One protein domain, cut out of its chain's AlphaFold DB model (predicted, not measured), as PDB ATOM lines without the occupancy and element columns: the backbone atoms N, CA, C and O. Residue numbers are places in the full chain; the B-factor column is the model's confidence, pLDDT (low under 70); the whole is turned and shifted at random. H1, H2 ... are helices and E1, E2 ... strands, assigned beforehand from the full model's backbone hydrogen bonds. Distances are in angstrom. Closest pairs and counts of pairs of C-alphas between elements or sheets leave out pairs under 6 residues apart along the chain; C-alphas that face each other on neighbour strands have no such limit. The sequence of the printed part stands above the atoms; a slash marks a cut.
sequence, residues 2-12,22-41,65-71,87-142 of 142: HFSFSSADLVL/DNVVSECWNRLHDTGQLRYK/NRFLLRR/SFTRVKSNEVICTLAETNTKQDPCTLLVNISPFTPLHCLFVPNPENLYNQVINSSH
ATOM      1  N   HIS A   2      83.829   0.758  52.131       71.88
ATOM      2  CA  HIS A   2      83.399   1.176  53.470       71.88
ATOM      3  C   HIS A   2      81.967   0.686  53.703       71.88
ATOM      4  O   HIS A   2      81.078   0.983  52.902       71.88
ATOM      5  N   PHE A   3      81.753  -0.103  54.751       74.94
ATOM      6  CA  PHE A   3      80.452  -0.634  55.130       74.94
ATOM      7  C   PHE A   3      80.009   0.038  56.426       74.94
ATOM      8  O   PHE A   3      80.517  -0.256  57.508       74.94
ATOM      9  N   SER A   4      79.069   0.967  56.292       75.50
ATOM     10  CA  SER A   4      78.392   1.568  57.435       75.50
ATOM     11  C   SER A   4      77.277   0.640  57.899       75.50
ATOM     12  O   SER A   4      76.459   0.221  57.076       75.50
ATOM     13  N   PHE A   5      77.254   0.329  59.192       73.25
ATOM     14  CA  PHE A   5      76.199  -0.471  59.812       73.25
ATOM     15  C   PHE A   5      75.539   0.291  60.963       73.25
ATOM     16  O   PHE A   5      76.082   1.268  61.487       73.25
ATOM     17  N   SER A   6      74.347  -0.152  61.334       71.94
ATOM     18  CA  SER A   6      73.621   0.249  62.534       71.94
ATOM     19  C   SER A   6      73.220  -0.993  63.326       71.94
ATOM     20  O   SER A   6      73.234  -2.106  62.795       71.94
ATOM     21  N   SER A   7      72.783  -0.831  64.576       64.75
ATOM     22  CA  SER A   7      72.275  -1.957  65.375       64.75
ATOM     23  C   SER A   7      71.118  -2.694  64.678       64.75
ATOM     24  O   SER A   7      70.961  -3.896  64.869       64.75
ATOM     25  N   ALA A   8      70.348  -2.018  63.815       64.81
ATOM     26  CA  ALA A   8      69.266  -2.623  63.032       64.81
ATOM     27  C   ALA A   8      69.758  -3.607  61.951       64.81
ATOM     28  O   ALA A   8      69.003  -4.497  61.556       64.81
ATOM     29  N   ASP A   9      71.012  -3.477  61.505       63.38
ATOM     30  CA  ASP A   9      71.661  -4.386  60.551       63.38
ATOM     31  C   ASP A   9      72.235  -5.638  61.235       63.38
ATOM     32  O   ASP A   9      72.547  -6.618  60.561       63.38
ATOM     33  N   LEU A  10      72.355  -5.617  62.568       59.88
ATOM     34  CA  LEU A  10      72.888  -6.712  63.387       59.88
ATOM     35  C   LEU A  10      71.793  -7.567  64.045       59.88
ATOM     36  O   LEU A  10      72.092  -8.573  64.689       59.88
ATOM     37  N   VAL A  11      70.516  -7.198  63.888       57.69
ATOM     38  CA  VAL A  11      69.395  -8.011  64.376       57.69
ATOM     39  C   VAL A  11      69.183  -9.184  63.426       57.69
ATOM     40  O   VAL A  11      68.697  -9.013  62.305       57.69
ATOM     41  N   LEU A  12      69.478 -10.395  63.903       54.62
ATOM     42  CA  LEU A  12      69.044 -11.633  63.257       54.62
ATOM     43  C   LEU A  12      67.511 -11.644  63.211       54.62
ATOM     44  O   LEU A  12      66.839 -11.985  64.185       54.62
ATOM     45  N   ASP A  22      75.640  -9.694  54.593       86.81
ATOM     46  CA  ASP A  22      75.798 -11.073  54.117       86.81
ATOM     47  C   ASP A  22      76.125 -11.128  52.622       86.81
ATOM     48  O   ASP A  22      77.011 -11.882  52.216       86.81
ATOM     49  N   ASN A  23      75.462 -10.295  51.811       88.50
ATOM     50  CA  ASN A  23      75.751 -10.170  50.382       88.50
ATOM     51  C   ASN A  23      77.186  -9.696  50.136       88.50
ATOM     52  O   ASN A  23      77.926 -10.348  49.404       88.50
ATOM     53  N   VAL A  24      77.610  -8.609  50.790       89.81
ATOM     54  CA  VAL A  24      78.966  -8.059  50.627       89.81
ATOM     55  C   VAL A  24      80.028  -9.082  51.024       89.81
ATOM     56  O   VAL A  24      80.996  -9.287  50.291       89.81
ATOM     57  N   VAL A  25      79.854  -9.744  52.171       91.81
ATOM     58  CA  VAL A  25      80.799 -10.761  52.641       91.81
ATOM     59  C   VAL A  25      80.829 -11.943  51.679       91.81
ATOM     60  O   VAL A  25      81.913 -12.368  51.284       91.81
ATOM     61  N   SER A  26      79.665 -12.441  51.258       92.88
ATOM     62  CA  SER A  26      79.564 -13.596  50.364       92.88
ATOM     63  C   SER A  26      80.165 -13.322  48.990       92.88
ATOM     64  O   SER A  26      80.979 -14.111  48.519       92.88
ATOM     65  N   GLU A  27      79.832 -12.195  48.360       93.75
ATOM     66  CA  GLU A  27      80.364 -11.812  47.047       93.75
ATOM     67  C   GLU A  27      81.884 -11.642  47.080       93.75
ATOM     68  O   GLU A  27      82.601 -12.220  46.258       93.75
ATOM     69  N   CYS A  28      82.402 -10.888  48.055       93.88
ATOM     70  CA  CYS A  28      83.837 -10.661  48.181       93.88
ATOM     71  C   CYS A  28      84.591 -11.959  48.480       93.88
ATOM     72  O   CYS A  28      85.622 -12.225  47.857       93.88
ATOM     73  N   TRP A  29      84.081 -12.775  49.404       95.19
ATOM     74  CA  TRP A  29      84.715 -14.035  49.773       95.19
ATOM     75  C   TRP A  29      84.708 -15.030  48.607       95.19
ATOM     76  O   TRP A  29      85.760 -15.579  48.277       95.19
ATOM     77  N   ASN A  30      83.566 -15.206  47.931       94.12
ATOM     78  CA  ASN A  30      83.445 -16.102  46.777       94.12
ATOM     79  C   ASN A  30      84.361 -15.658  45.637       94.12
ATOM     80  O   ASN A  30      85.091 -16.475  45.086       94.12
ATOM     81  N   ARG A  31      84.439 -14.353  45.349       94.12
ATOM     82  CA  ARG A  31      85.376 -13.824  44.350       94.12
ATOM     83  C   ARG A  31      86.826 -14.185  44.678       94.12
ATOM     84  O   ARG A  31      87.562 -14.610  43.790       94.12
ATOM     85  N   LEU A  32      87.264 -14.020  45.928       93.31
ATOM     86  CA  LEU A  32      88.630 -14.364  46.347       93.31
ATOM     87  C   LEU A  32      88.891 -15.874  46.272       93.31
ATOM     88  O   LEU A  32      89.965 -16.298  45.839       93.31
ATOM     89  N   HIS A  33      87.902 -16.677  46.657       93.12
ATOM     90  CA  HIS A  33      87.946 -18.130  46.561       93.12
ATOM     91  C   HIS A  33      88.055 -18.612  45.106       93.12
ATOM     92  O   HIS A  33      88.939 -19.405  44.777       93.12
ATOM     93  N   ASP A  34      87.201 -18.100  44.225       92.50
ATOM     94  CA  ASP A  34      87.071 -18.568  42.845       92.50
ATOM     95  C   ASP A  34      88.204 -18.067  41.946       92.50
ATOM     96  O   ASP A  34      88.592 -18.755  41.004       92.50
ATOM     97  N   THR A  35      88.803 -16.921  42.287       92.50
ATOM     98  CA  THR A  35      90.013 -16.402  41.623       92.50
ATOM     99  C   THR A  35      91.317 -16.988  42.176       92.50
ATOM    100  O   THR A  35      92.393 -16.579  41.749       92.50
ATOM    101  N   GLY A  36      91.255 -17.942  43.115       91.00
ATOM    102  CA  GLY A  36      92.441 -18.628  43.642       91.00
ATOM    103  C   GLY A  36      93.343 -17.755  44.518       91.00
ATOM    104  O   GLY A  36      94.525 -18.047  44.664       91.00
ATOM    105  N   GLN A  37      92.805 -16.682  45.106       91.38
ATOM    106  CA  GLN A  37      93.565 -15.791  45.992       91.38
ATOM    107  C   GLN A  37      93.694 -16.332  47.418       91.38
ATOM    108  O   GLN A  37      94.528 -15.863  48.193       91.38
ATOM    109  N   LEU A  38      92.886 -17.331  47.771       91.06
ATOM    110  CA  LEU A  38      93.054 -18.083  49.009       91.06
ATOM    111  C   LEU A  38      94.158 -19.125  48.831       91.06
ATOM    112  O   LEU A  38      94.396 -19.632  47.738       91.06
ATOM    113  N   ARG A  39      94.815 -19.490  49.931       89.50
ATOM    114  CA  ARG A  39      95.954 -20.422  49.929       89.50
ATOM    115  C   ARG A  39      95.611 -21.796  49.357       89.50
ATOM    116  O   ARG A  39      96.487 -22.494  48.859       89.50
ATOM    117  N   TYR A  40      94.353 -22.194  49.477       89.00
ATOM    118  CA  TYR A  40      93.806 -23.397  48.875       89.00
ATOM    119  C   TYR A  40      92.316 -23.209  48.621       89.00
ATOM    120  O   TYR A  40      91.637 -22.463  49.331       89.00
ATOM    121  N   LYS A  41      91.799 -23.936  47.630       87.44
ATOM    122  CA  LYS A  41      90.365 -24.003  47.367       87.44
ATOM    123  C   LYS A  41      89.695 -24.879  48.425       87.44
ATOM    124  O   LYS A  41      90.160 -25.993  48.694       87.44
ATOM    125  N   ASN A  65      93.802 -30.316  52.388       85.81
ATOM    126  CA  ASN A  65      94.492 -29.184  51.770       85.81
ATOM    127  C   ASN A  65      94.973 -28.178  52.814       85.81
ATOM    128  O   ASN A  65      96.094 -27.690  52.723       85.81
ATOM    129  N   ARG A  66      94.169 -27.912  53.849       85.31
ATOM    130  CA  ARG A  66      94.600 -27.064  54.963       85.31
ATOM    131  C   ARG A  66      95.793 -27.651  55.700       85.31
ATOM    132  O   ARG A  66      96.676 -26.894  56.079       85.31
ATOM    133  N   PHE A  67      95.825 -28.961  55.924       82.94
ATOM    134  CA  PHE A  67      96.954 -29.602  56.596       82.94
ATOM    135  C   PHE A  67      98.235 -29.508  55.756       82.94
ATOM    136  O   PHE A  67      99.269 -29.098  56.273       82.94
ATOM    137  N   LEU A  68      98.141 -29.813  54.461       84.88
ATOM    138  CA  LEU A  68      99.287 -29.867  53.550       84.88
ATOM    139  C   LEU A  68      99.813 -28.487  53.140       84.88
ATOM    140  O   LEU A  68     101.010 -28.321  52.933       84.88
ATOM    141  N   LEU A  69      98.925 -27.501  52.998       86.25
ATOM    142  CA  LEU A  69      99.261 -26.200  52.416       86.25
ATOM    143  C   LEU A  69      99.369 -25.085  53.458       86.25
ATOM    144  O   LEU A  69      99.785 -23.977  53.109       86.25
ATOM    145  N   ARG A  70      99.010 -25.333  54.730       80.31
ATOM    146  CA  ARG A  70      99.181 -24.354  55.818       80.31
ATOM    147  C   ARG A  70     100.647 -23.943  55.929       80.31
ATOM    148  O   ARG A  70     101.561 -24.734  55.741       80.31
ATOM    149  N   ARG A  71     100.855 -22.676  56.294       74.75
ATOM    150  CA  ARG A  71     102.182 -22.126  56.572       74.75
ATOM    151  C   ARG A  71     102.896 -22.971  57.634       74.75
ATOM    152  O   ARG A  71     102.400 -23.091  58.756       74.75
ATOM    153  N   SER A  87     101.620 -10.854  60.379       66.56
ATOM    154  CA  SER A  87     101.256  -9.923  61.422       66.56
ATOM    155  C   SER A  87      99.941  -9.303  60.981       66.56
ATOM    156  O   SER A  87      99.790  -8.979  59.801       66.56
ATOM    157  N   PHE A  88      99.021  -9.086  61.917       65.75
ATOM    158  CA  PHE A  88      97.807  -8.316  61.645       65.75
ATOM    159  C   PHE A  88      98.111  -6.876  61.216       65.75
ATOM    160  O   PHE A  88      97.226  -6.203  60.722       65.75
ATOM    161  N   THR A  89      99.366  -6.438  61.340       63.56
ATOM    162  CA  THR A  89      99.893  -5.143  60.892       63.56
ATOM    163  C   THR A  89     100.403  -5.156  59.447       63.56
ATOM    164  O   THR A  89     100.806  -4.128  58.921       63.56
ATOM    165  N   ARG A  90     100.439  -6.325  58.789       72.38
ATOM    166  CA  ARG A  90     100.925  -6.506  57.407       72.38
ATOM    167  C   ARG A  90      99.845  -7.124  56.522       72.38
ATOM    168  O   ARG A  90     100.083  -8.112  55.827       72.38
ATOM    169  N   VAL A  91      98.650  -6.547  56.589       79.88
ATOM    170  CA  VAL A  91      97.494  -6.956  55.786       79.88
ATOM    171  C   VAL A  91      97.717  -6.548  54.339       79.88
ATOM    172  O   VAL A  91      98.017  -5.391  54.047       79.88
ATOM    173  N   LYS A  92      97.540  -7.486  53.408       84.56
ATOM    174  CA  LYS A  92      97.550  -7.138  51.985       84.56
ATOM    175  C   LYS A  92      96.199  -6.562  51.585       84.56
ATOM    176  O   LYS A  92      95.158  -7.039  52.023       84.56
ATOM    177  N   SER A  93      96.196  -5.585  50.685       85.94
ATOM    178  CA  SER A  93      94.957  -4.949  50.213       85.94
ATOM    179  C   SER A  93      93.951  -5.941  49.618       85.94
ATOM    180  O   SER A  93      92.746  -5.743  49.750       85.94
ATOM    181  N   ASN A  94      94.423  -7.035  49.013       87.81
ATOM    182  CA  ASN A  94      93.570  -8.084  48.458       87.81
ATOM    183  C   ASN A  94      92.981  -9.049  49.507       87.81
ATOM    184  O   ASN A  94      92.124  -9.857  49.163       87.81
ATOM    185  N   GLU A  95      93.410  -8.962  50.767       89.94
ATOM    186  CA  GLU A  95      92.857  -9.731  51.887       89.94
ATOM    187  C   GLU A  95      91.685  -8.997  52.564       89.94
ATOM    188  O   GLU A  95      90.960  -9.591  53.361       89.94
ATOM    189  N   VAL A  96      91.467  -7.718  52.242       91.06
ATOM    190  CA  VAL A  96      90.414  -6.888  52.837       91.06
ATOM    191  C   VAL A  96      89.066  -7.161  52.163       91.06
ATOM    192  O   VAL A  96      88.920  -6.990  50.952       91.06
ATOM    193  N   ILE A  97      88.055  -7.531  52.956       92.25
ATOM    194  CA  ILE A  97      86.659  -7.654  52.508       92.25
ATOM    195  C   ILE A  97      85.990  -6.279  52.555       92.25
ATOM    196  O   ILE A  97      85.541  -5.753  51.534       92.25
ATOM    197  N   CYS A  98      85.952  -5.669  53.740       90.06
ATOM    198  CA  CYS A  98      85.401  -4.337  53.958       90.06
ATOM    199  C   CYS A  98      85.922  -3.724  55.263       90.06
ATOM    200  O   CYS A  98      86.428  -4.419  56.143       90.06
ATOM    201  N   THR A  99      85.774  -2.409  55.381       88.69
ATOM    202  CA  THR A  99      85.956  -1.684  56.642       88.69
ATOM    203  C   THR A  99      84.582  -1.429  57.242       88.69
ATOM    204  O   THR A  99      83.710  -0.897  56.559       88.69
ATOM    205  N   LEU A 100      84.396  -1.830  58.490       86.31
ATOM    206  CA  LEU A 100      83.177  -1.701  59.268       86.31
ATOM    207  C   LEU A 100      83.277  -0.466  60.149       86.31
ATOM    208  O   LEU A 100      84.169  -0.370  60.989       86.31
ATOM    209  N   ALA A 101      82.339   0.451  59.970       84.38
ATOM    210  CA  ALA A 101      82.181   1.602  60.841       84.38
ATOM    211  C   ALA A 101      80.727   1.680  61.288       84.38
ATOM    212  O   ALA A 101      79.806   1.612  60.468       84.38
ATOM    213  N   GLU A 102      80.523   1.816  62.588       80.88
ATOM    214  CA  GLU A 102      79.192   2.040  63.117       80.88
ATOM    215  C   GLU A 102      78.749   3.474  62.809       80.88
ATOM    216  O   GLU A 102      79.510   4.440  62.900       80.88
ATOM    217  N   THR A 103      77.498   3.615  62.388       79.25
ATOM    218  CA  THR A 103      76.937   4.922  62.053       79.25
ATOM    219  C   THR A 103      76.682   5.711  63.336       79.25
ATOM    220  O   THR A 103      76.110   5.185  64.284       79.25
ATOM    221  N   ASN A 104      77.033   7.000  63.344       75.75
ATOM    222  CA  ASN A 104      76.834   7.920  64.474       75.75
ATOM    223  C   ASN A 104      77.657   7.614  65.740       75.75
ATOM    224  O   ASN A 104      77.330   8.141  66.805       75.75
ATOM    225  N   THR A 105      78.744   6.842  65.648       74.50
ATOM    226  CA  THR A 105      79.694   6.678  66.759       74.50
ATOM    227  C   THR A 105      81.082   7.204  66.398       74.50
ATOM    228  O   THR A 105      81.435   7.356  65.230       74.50
ATOM    229  N   LYS A 106      81.869   7.554  67.424       76.12
ATOM    230  CA  LYS A 106      83.290   7.929  67.287       76.12
ATOM    231  C   LYS A 106      84.220   6.726  67.482       76.12
ATOM    232  O   LYS A 106      85.396   6.918  67.771       76.12
ATOM    233  N   GLN A 107      83.680   5.508  67.433       76.25
ATOM    234  CA  GLN A 107      84.486   4.307  67.609       76.25
ATOM    235  C   GLN A 107      85.395   4.110  66.400       76.25
ATOM    236  O   GLN A 107      85.014   4.411  65.265       76.25
ATOM    237  N   ASP A 108      86.596   3.596  66.654       77.56
ATOM    238  CA  ASP A 108      87.513   3.264  65.577       77.56
ATOM    239  C   ASP A 108      86.917   2.156  64.699       77.56
ATOM    240  O   ASP A 108      86.350   1.185  65.213       77.56
ATOM    241  N   PRO A 109      87.049   2.270  63.368       80.81
ATOM    242  CA  PRO A 109      86.527   1.264  62.469       80.81
ATOM    243  C   PRO A 109      87.275  -0.062  62.633       80.81
ATOM    244  O   PRO A 109      88.494  -0.118  62.826       80.81
ATOM    245  N   CYS A 110      86.535  -1.154  62.480       84.88
ATOM    246  CA  CYS A 110      87.082  -2.502  62.423       84.88
ATOM    247  C   CYS A 110      87.270  -2.907  60.960       84.88
ATOM    248  O   CYS A 110      86.453  -2.587  60.102       84.88
ATOM    249  N   THR A 111      88.336  -3.625  60.637       87.38
ATOM    250  CA  THR A 111      88.550  -4.155  59.289       87.38
ATOM    251  C   THR A 111      88.195  -5.633  59.258       87.38
ATOM    252  O   THR A 111      88.707  -6.427  60.045       87.38
ATOM    253  N   LEU A 112      87.329  -6.016  58.322       91.19
ATOM    254  CA  LEU A 112      87.019  -7.410  58.050       91.19
ATOM    255  C   LEU A 112      87.972  -7.940  56.977       91.19
ATOM    256  O   LEU A 112      87.978  -7.466  55.837       91.19
ATOM    257  N   LEU A 113      88.762  -8.943  57.342       92.44
ATOM    258  CA  LEU A 113      89.699  -9.619  56.448       92.44
ATOM    259  C   LEU A 113      89.195 -11.008  56.093       92.44
ATOM    260  O   LEU A 113      88.571 -11.681  56.911       92.44
ATOM    261  N   VAL A 114      89.534 -11.488  54.904       93.69
ATOM    262  CA  VAL A 114      89.398 -12.910  54.599       93.69
ATOM    263  C   VAL A 114      90.427 -13.698  55.404       93.69
ATOM    264  O   VAL A 114      91.590 -13.303  55.513       93.69
ATOM    265  N   ASN A 115      90.051 -14.864  55.927       92.25
ATOM    266  CA  ASN A 115      91.067 -15.812  56.353       92.25
ATOM    267  C   ASN A 115      91.626 -16.512  55.110       92.25
ATOM    268  O   ASN A 115      90.969 -17.377  54.534       92.25
ATOM    269  N   ILE A 116      92.856 -16.174  54.713       90.75
ATOM    270  CA  ILE A 116      93.514 -16.764  53.533       90.75
ATOM    271  C   ILE A 116      93.730 -18.282  53.637       90.75
ATOM    272  O   ILE A 116      94.067 -18.921  52.645       90.75
ATOM    273  N   SER A 117      93.574 -18.873  54.828       89.62
ATOM    274  CA  SER A 117      93.597 -20.322  55.081       89.62
ATOM    275  C   SER A 117      92.269 -20.768  55.710       89.62
ATOM    276  O   SER A 117      92.228 -21.175  56.882       89.62
ATOM    277  N   PRO A 118      91.158 -20.683  54.960       90.44
ATOM    278  CA  PRO A 118      89.822 -20.874  55.508       90.44
ATOM    279  C   PRO A 118      89.561 -22.357  55.830       90.44
ATOM    280  O   PRO A 118      90.043 -23.245  55.132       90.44
ATOM    281  N   PHE A 119      88.803 -22.670  56.881       87.50
ATOM    282  CA  PHE A 119      88.387 -24.058  57.157       87.50
ATOM    283  C   PHE A 119      86.902 -24.301  56.852       87.50
ATOM    284  O   PHE A 119      86.498 -25.451  56.712       87.50
ATOM    285  N   THR A 120      86.130 -23.229  56.672       88.06
ATOM    286  CA  THR A 120      84.757 -23.211  56.158       88.06
ATOM    287  C   THR A 120      84.587 -22.056  55.166       88.06
ATOM    288  O   THR A 120      85.393 -21.116  55.188       88.06
ATOM    289  N   PRO A 121      83.542 -22.089  54.317       89.69
ATOM    290  CA  PRO A 121      83.115 -20.915  53.566       89.69
ATOM    291  C   PRO A 121      82.911 -19.704  54.478       89.69
ATOM    292  O   PRO A 121      82.559 -19.864  55.649       89.69
ATOM    293  N   LEU A 122      83.152 -18.507  53.939       92.50
ATOM    294  CA  LEU A 122      82.977 -17.221  54.628       92.50
ATOM    295  C   LEU A 122      83.834 -17.037  55.894       92.50
ATOM    296  O   LEU A 122      83.576 -16.146  56.699       92.50
ATOM    297  N   HIS A 123      84.871 -17.860  56.087       92.31
ATOM    298  CA  HIS A 123      85.780 -17.697  57.218       92.31
ATOM    299  C   HIS A 123      86.596 -16.404  57.065       92.31
ATOM    300  O   HIS A 123      87.489 -16.307  56.216       92.31
ATOM    301  N   CYS A 124      86.281 -15.437  57.920       93.19
ATOM    302  CA  CYS A 124      86.850 -14.094  57.957       93.19
ATOM    303  C   CYS A 124      87.399 -13.771  59.356       93.19
ATOM    304  O   CYS A 124      87.170 -14.508  60.314       93.19
ATOM    305  N   LEU A 125      88.142 -12.672  59.461       90.94
ATOM    306  CA  LEU A 125      88.768 -12.173  60.680       90.94
ATOM    307  C   LEU A 125      88.315 -10.730  60.905       90.94
ATOM    308  O   LEU A 125      88.474  -9.896  60.015       90.94
ATOM    309  N   PHE A 126      87.781 -10.437  62.087       87.69
ATOM    310  CA  PHE A 126      87.565  -9.065  62.537       87.69
ATOM    311  C   PHE A 126      88.857  -8.559  63.162       87.69
ATOM    312  O   PHE A 126      89.367  -9.162  64.108       87.69
ATOM    313  N   VAL A 127      89.404  -7.486  62.604       84.56
ATOM    314  CA  VAL A 127      90.690  -6.934  63.017       84.56
ATOM    315  C   VAL A 127      90.479  -5.466  63.382       84.56
ATOM    316  O   VAL A 127      90.100  -4.685  62.506       84.56
ATOM    317  N   PRO A 128      90.692  -5.063  64.650       81.19
ATOM    318  CA  PRO A 128      90.688  -3.646  65.006       81.19
ATOM    319  C   PRO A 128      91.789  -2.940  64.212       81.19
ATOM    320  O   PRO A 128      92.701  -3.615  63.740       81.19
ATOM    321  N   ASN A 129      91.709  -1.617  64.046       74.56
ATOM    322  CA  ASN A 129      92.620  -0.872  63.174       74.56
ATOM    323  C   ASN A 129      94.084  -1.385  63.262       74.56
ATOM    324  O   ASN A 129      94.730  -1.188  64.298       74.56
ATOM    325  N   PRO A 130      94.594  -2.054  62.203       67.81
ATOM    326  CA  PRO A 130      95.928  -2.652  62.172       67.81
ATOM    327  C   PRO A 130      97.061  -1.701  62.548       67.81
ATOM    328  O   PRO A 130      98.051  -2.131  63.139       67.81
ATOM    329  N   GLU A 131      96.899  -0.418  62.223       70.38
ATOM    330  CA  GLU A 131      97.890   0.632  62.467       70.38
ATOM    331  C   GLU A 131      98.026   0.970  63.957       70.38
ATOM    332  O   GLU A 131      99.077   1.423  64.403       70.38
ATOM    333  N   ASN A 132      96.987   0.707  64.754       68.94
ATOM    334  CA  ASN A 132      96.950   1.085  66.164       68.94
ATOM    335  C   ASN A 132      97.583   0.029  67.092       68.94
ATOM    336  O   ASN A 132      97.695   0.266  68.292       68.94
ATOM    337  N   LEU A 133      98.004  -1.128  66.557       66.88
ATOM    338  CA  LEU A 133      98.748  -2.175  67.281       66.88
ATOM    339  C   LEU A 133      98.096  -2.633  68.600       66.88
ATOM    340  O   LEU A 133      98.791  -2.984  69.554       66.88
ATOM    341  N   TYR A 134      96.762  -2.627  68.675       66.62
ATOM    342  CA  TYR A 134      96.062  -2.973  69.908       66.62
ATOM    343  C   TYR A 134      96.380  -4.396  70.376       66.62
ATOM    344  O   TYR A 134      96.364  -5.355  69.598       66.62
ATOM    345  N   ASN A 135      96.578  -4.544  71.688       63.75
ATOM    346  CA  ASN A 135      96.521  -5.849  72.335       63.75
ATOM    347  C   ASN A 135      95.139  -6.475  72.091       63.75
ATOM    348  O   ASN A 135      94.121  -5.786  72.154       63.75
ATOM    349  N   GLN A 136      95.094  -7.785  71.836       63.09
ATOM    350  CA  GLN A 136      93.853  -8.523  71.567       63.09
ATOM    351  C   GLN A 136      93.065  -8.774  72.862       63.09
ATOM    352  O   GLN A 136      92.940  -9.905  73.327       63.09
ATOM    353  N   VAL A 137      92.556  -7.703  73.468       67.19
ATOM    354  CA  VAL A 137      91.639  -7.769  74.605       67.19
ATOM    355  C   VAL A 137      90.220  -7.688  74.061       67.19
ATOM    356  O   VAL A 137      89.863  -6.722  73.390       67.19
ATOM    357  N   ILE A 138      89.406  -8.706  74.342       67.00
ATOM    358  CA  ILE A 138      87.973  -8.665  74.041       67.00
ATOM    359  C   ILE A 138      87.339  -7.714  75.055       67.00
ATOM    360  O   ILE A 138      87.299  -8.014  76.248       67.00
ATOM    361  N   ASN A 139      86.894  -6.548  74.596       66.50
ATOM    362  CA  ASN A 139      86.156  -5.603  75.423       66.50
ATOM    363  C   ASN A 139      84.662  -5.954  75.415       66.50
ATOM    364  O   ASN A 139      84.125  -6.492  74.454       66.50
ATOM    365  N   SER A 140      83.977  -5.644  76.512       62.75
ATOM    366  CA  SER A 140      82.525  -5.812  76.644       62.75
ATOM    367  C   SER A 140      81.732  -4.675  75.989       62.75
ATOM    368  O   SER A 140      80.555  -4.501  76.293       62.75
ATOM    369  N   SER A 141      82.379  -3.850  75.164       52.53
ATOM    370  CA  SER A 141      81.782  -2.669  74.546       52.53
ATOM    371  C   SER A 141      80.875  -3.091  73.390       52.53
ATOM    372  O   SER A 141      81.319  -3.199  72.249       52.53
ATOM    373  N   HIS A 142      79.612  -3.341  73.729       41.72
ATOM    374  CA  HIS A 142      78.461  -3.364  72.830       41.72
ATOM    375  C   HIS A 142      77.544  -2.196  73.179       41.72
ATOM    376  O   HIS A 142      77.331  -1.971  74.394       41.72
TER     377      HIS A 142
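What this domain is: This is residues 2 to 12, 22 to 41, 65 to 71 and 87 to 142 of the 142 residues of an uncharacterized protein of Fasciola hepatica (UniProt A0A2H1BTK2). A strongly twisted wall of four strands has one longer helix, H1, running along one face, in two layers, and its other face has no named helix. The small helix H2 lies off beyond one end of the sheet, not on it. The printed part has 94 residues, under half of them in named elements: E1, H1, H2, E2, E3, E4 along the chain. The sheet is mixed, in the order E1, E2, E3, E4, and the class is mixed, helices and strands. The whole is only just compact, close to loose, with a radius of gyration of the C-alphas of 14.5 A and spans of 43 by 29 by 22 A.

How they stand to each other: E1, residues 2 to 5, is an edge strand parallel to E2, residues 96 to 102, at 41 degrees; N 3 and O 99 are 2.8 A apart, within hydrogen-bond range. E2, E3, residues 110 to 114, and E4, residues 124 to 128, form a meander, each strand the antiparallel neighbour of the one before. In the hairpin E2 and E3, N 100 and O 110 are 2.7 A apart; in the hairpin E3 and E4, N 111 and O 127 are 2.8 A apart. H1, residues 22 to 34, is over E2 and E3 at a height over the sheet of 9.5 A, along the strands, at 1 degrees to E2 on the local plane. The closest C-alphas of H1 and E2, Cys 28 and Ile 97, are 6.0 A apart. H2, residues 65 to 69, is apart from H1. In H1 and H2 every O i to N i+4 pair is within hydrogen-bond range.

Where its parts are: E1 begins at C-alpha 2, (83.399, 1.176, 53.470). H1 and E2 each measure 17.6 A, E3 and E4 each 13.2 A. E4 ends at C-alpha 128, (90.688, -3.646, 65.006).

The domain as a whole: The C-alphas farthest apart, Leu 68 and Asn 104, are 45.3 A apart. The C-alpha gaps across the cuts are 11.4 A from 12 to 22, 8.0 A from 41 to 65 and 13.2 A from 71 to 87. The links E2 to E3 and E3 to E4 are short. Residues 129 to 142 hold no named element. The pLDDT is under 70 at residues 7 to 12, 87 to 89, 130 and 132 to 142.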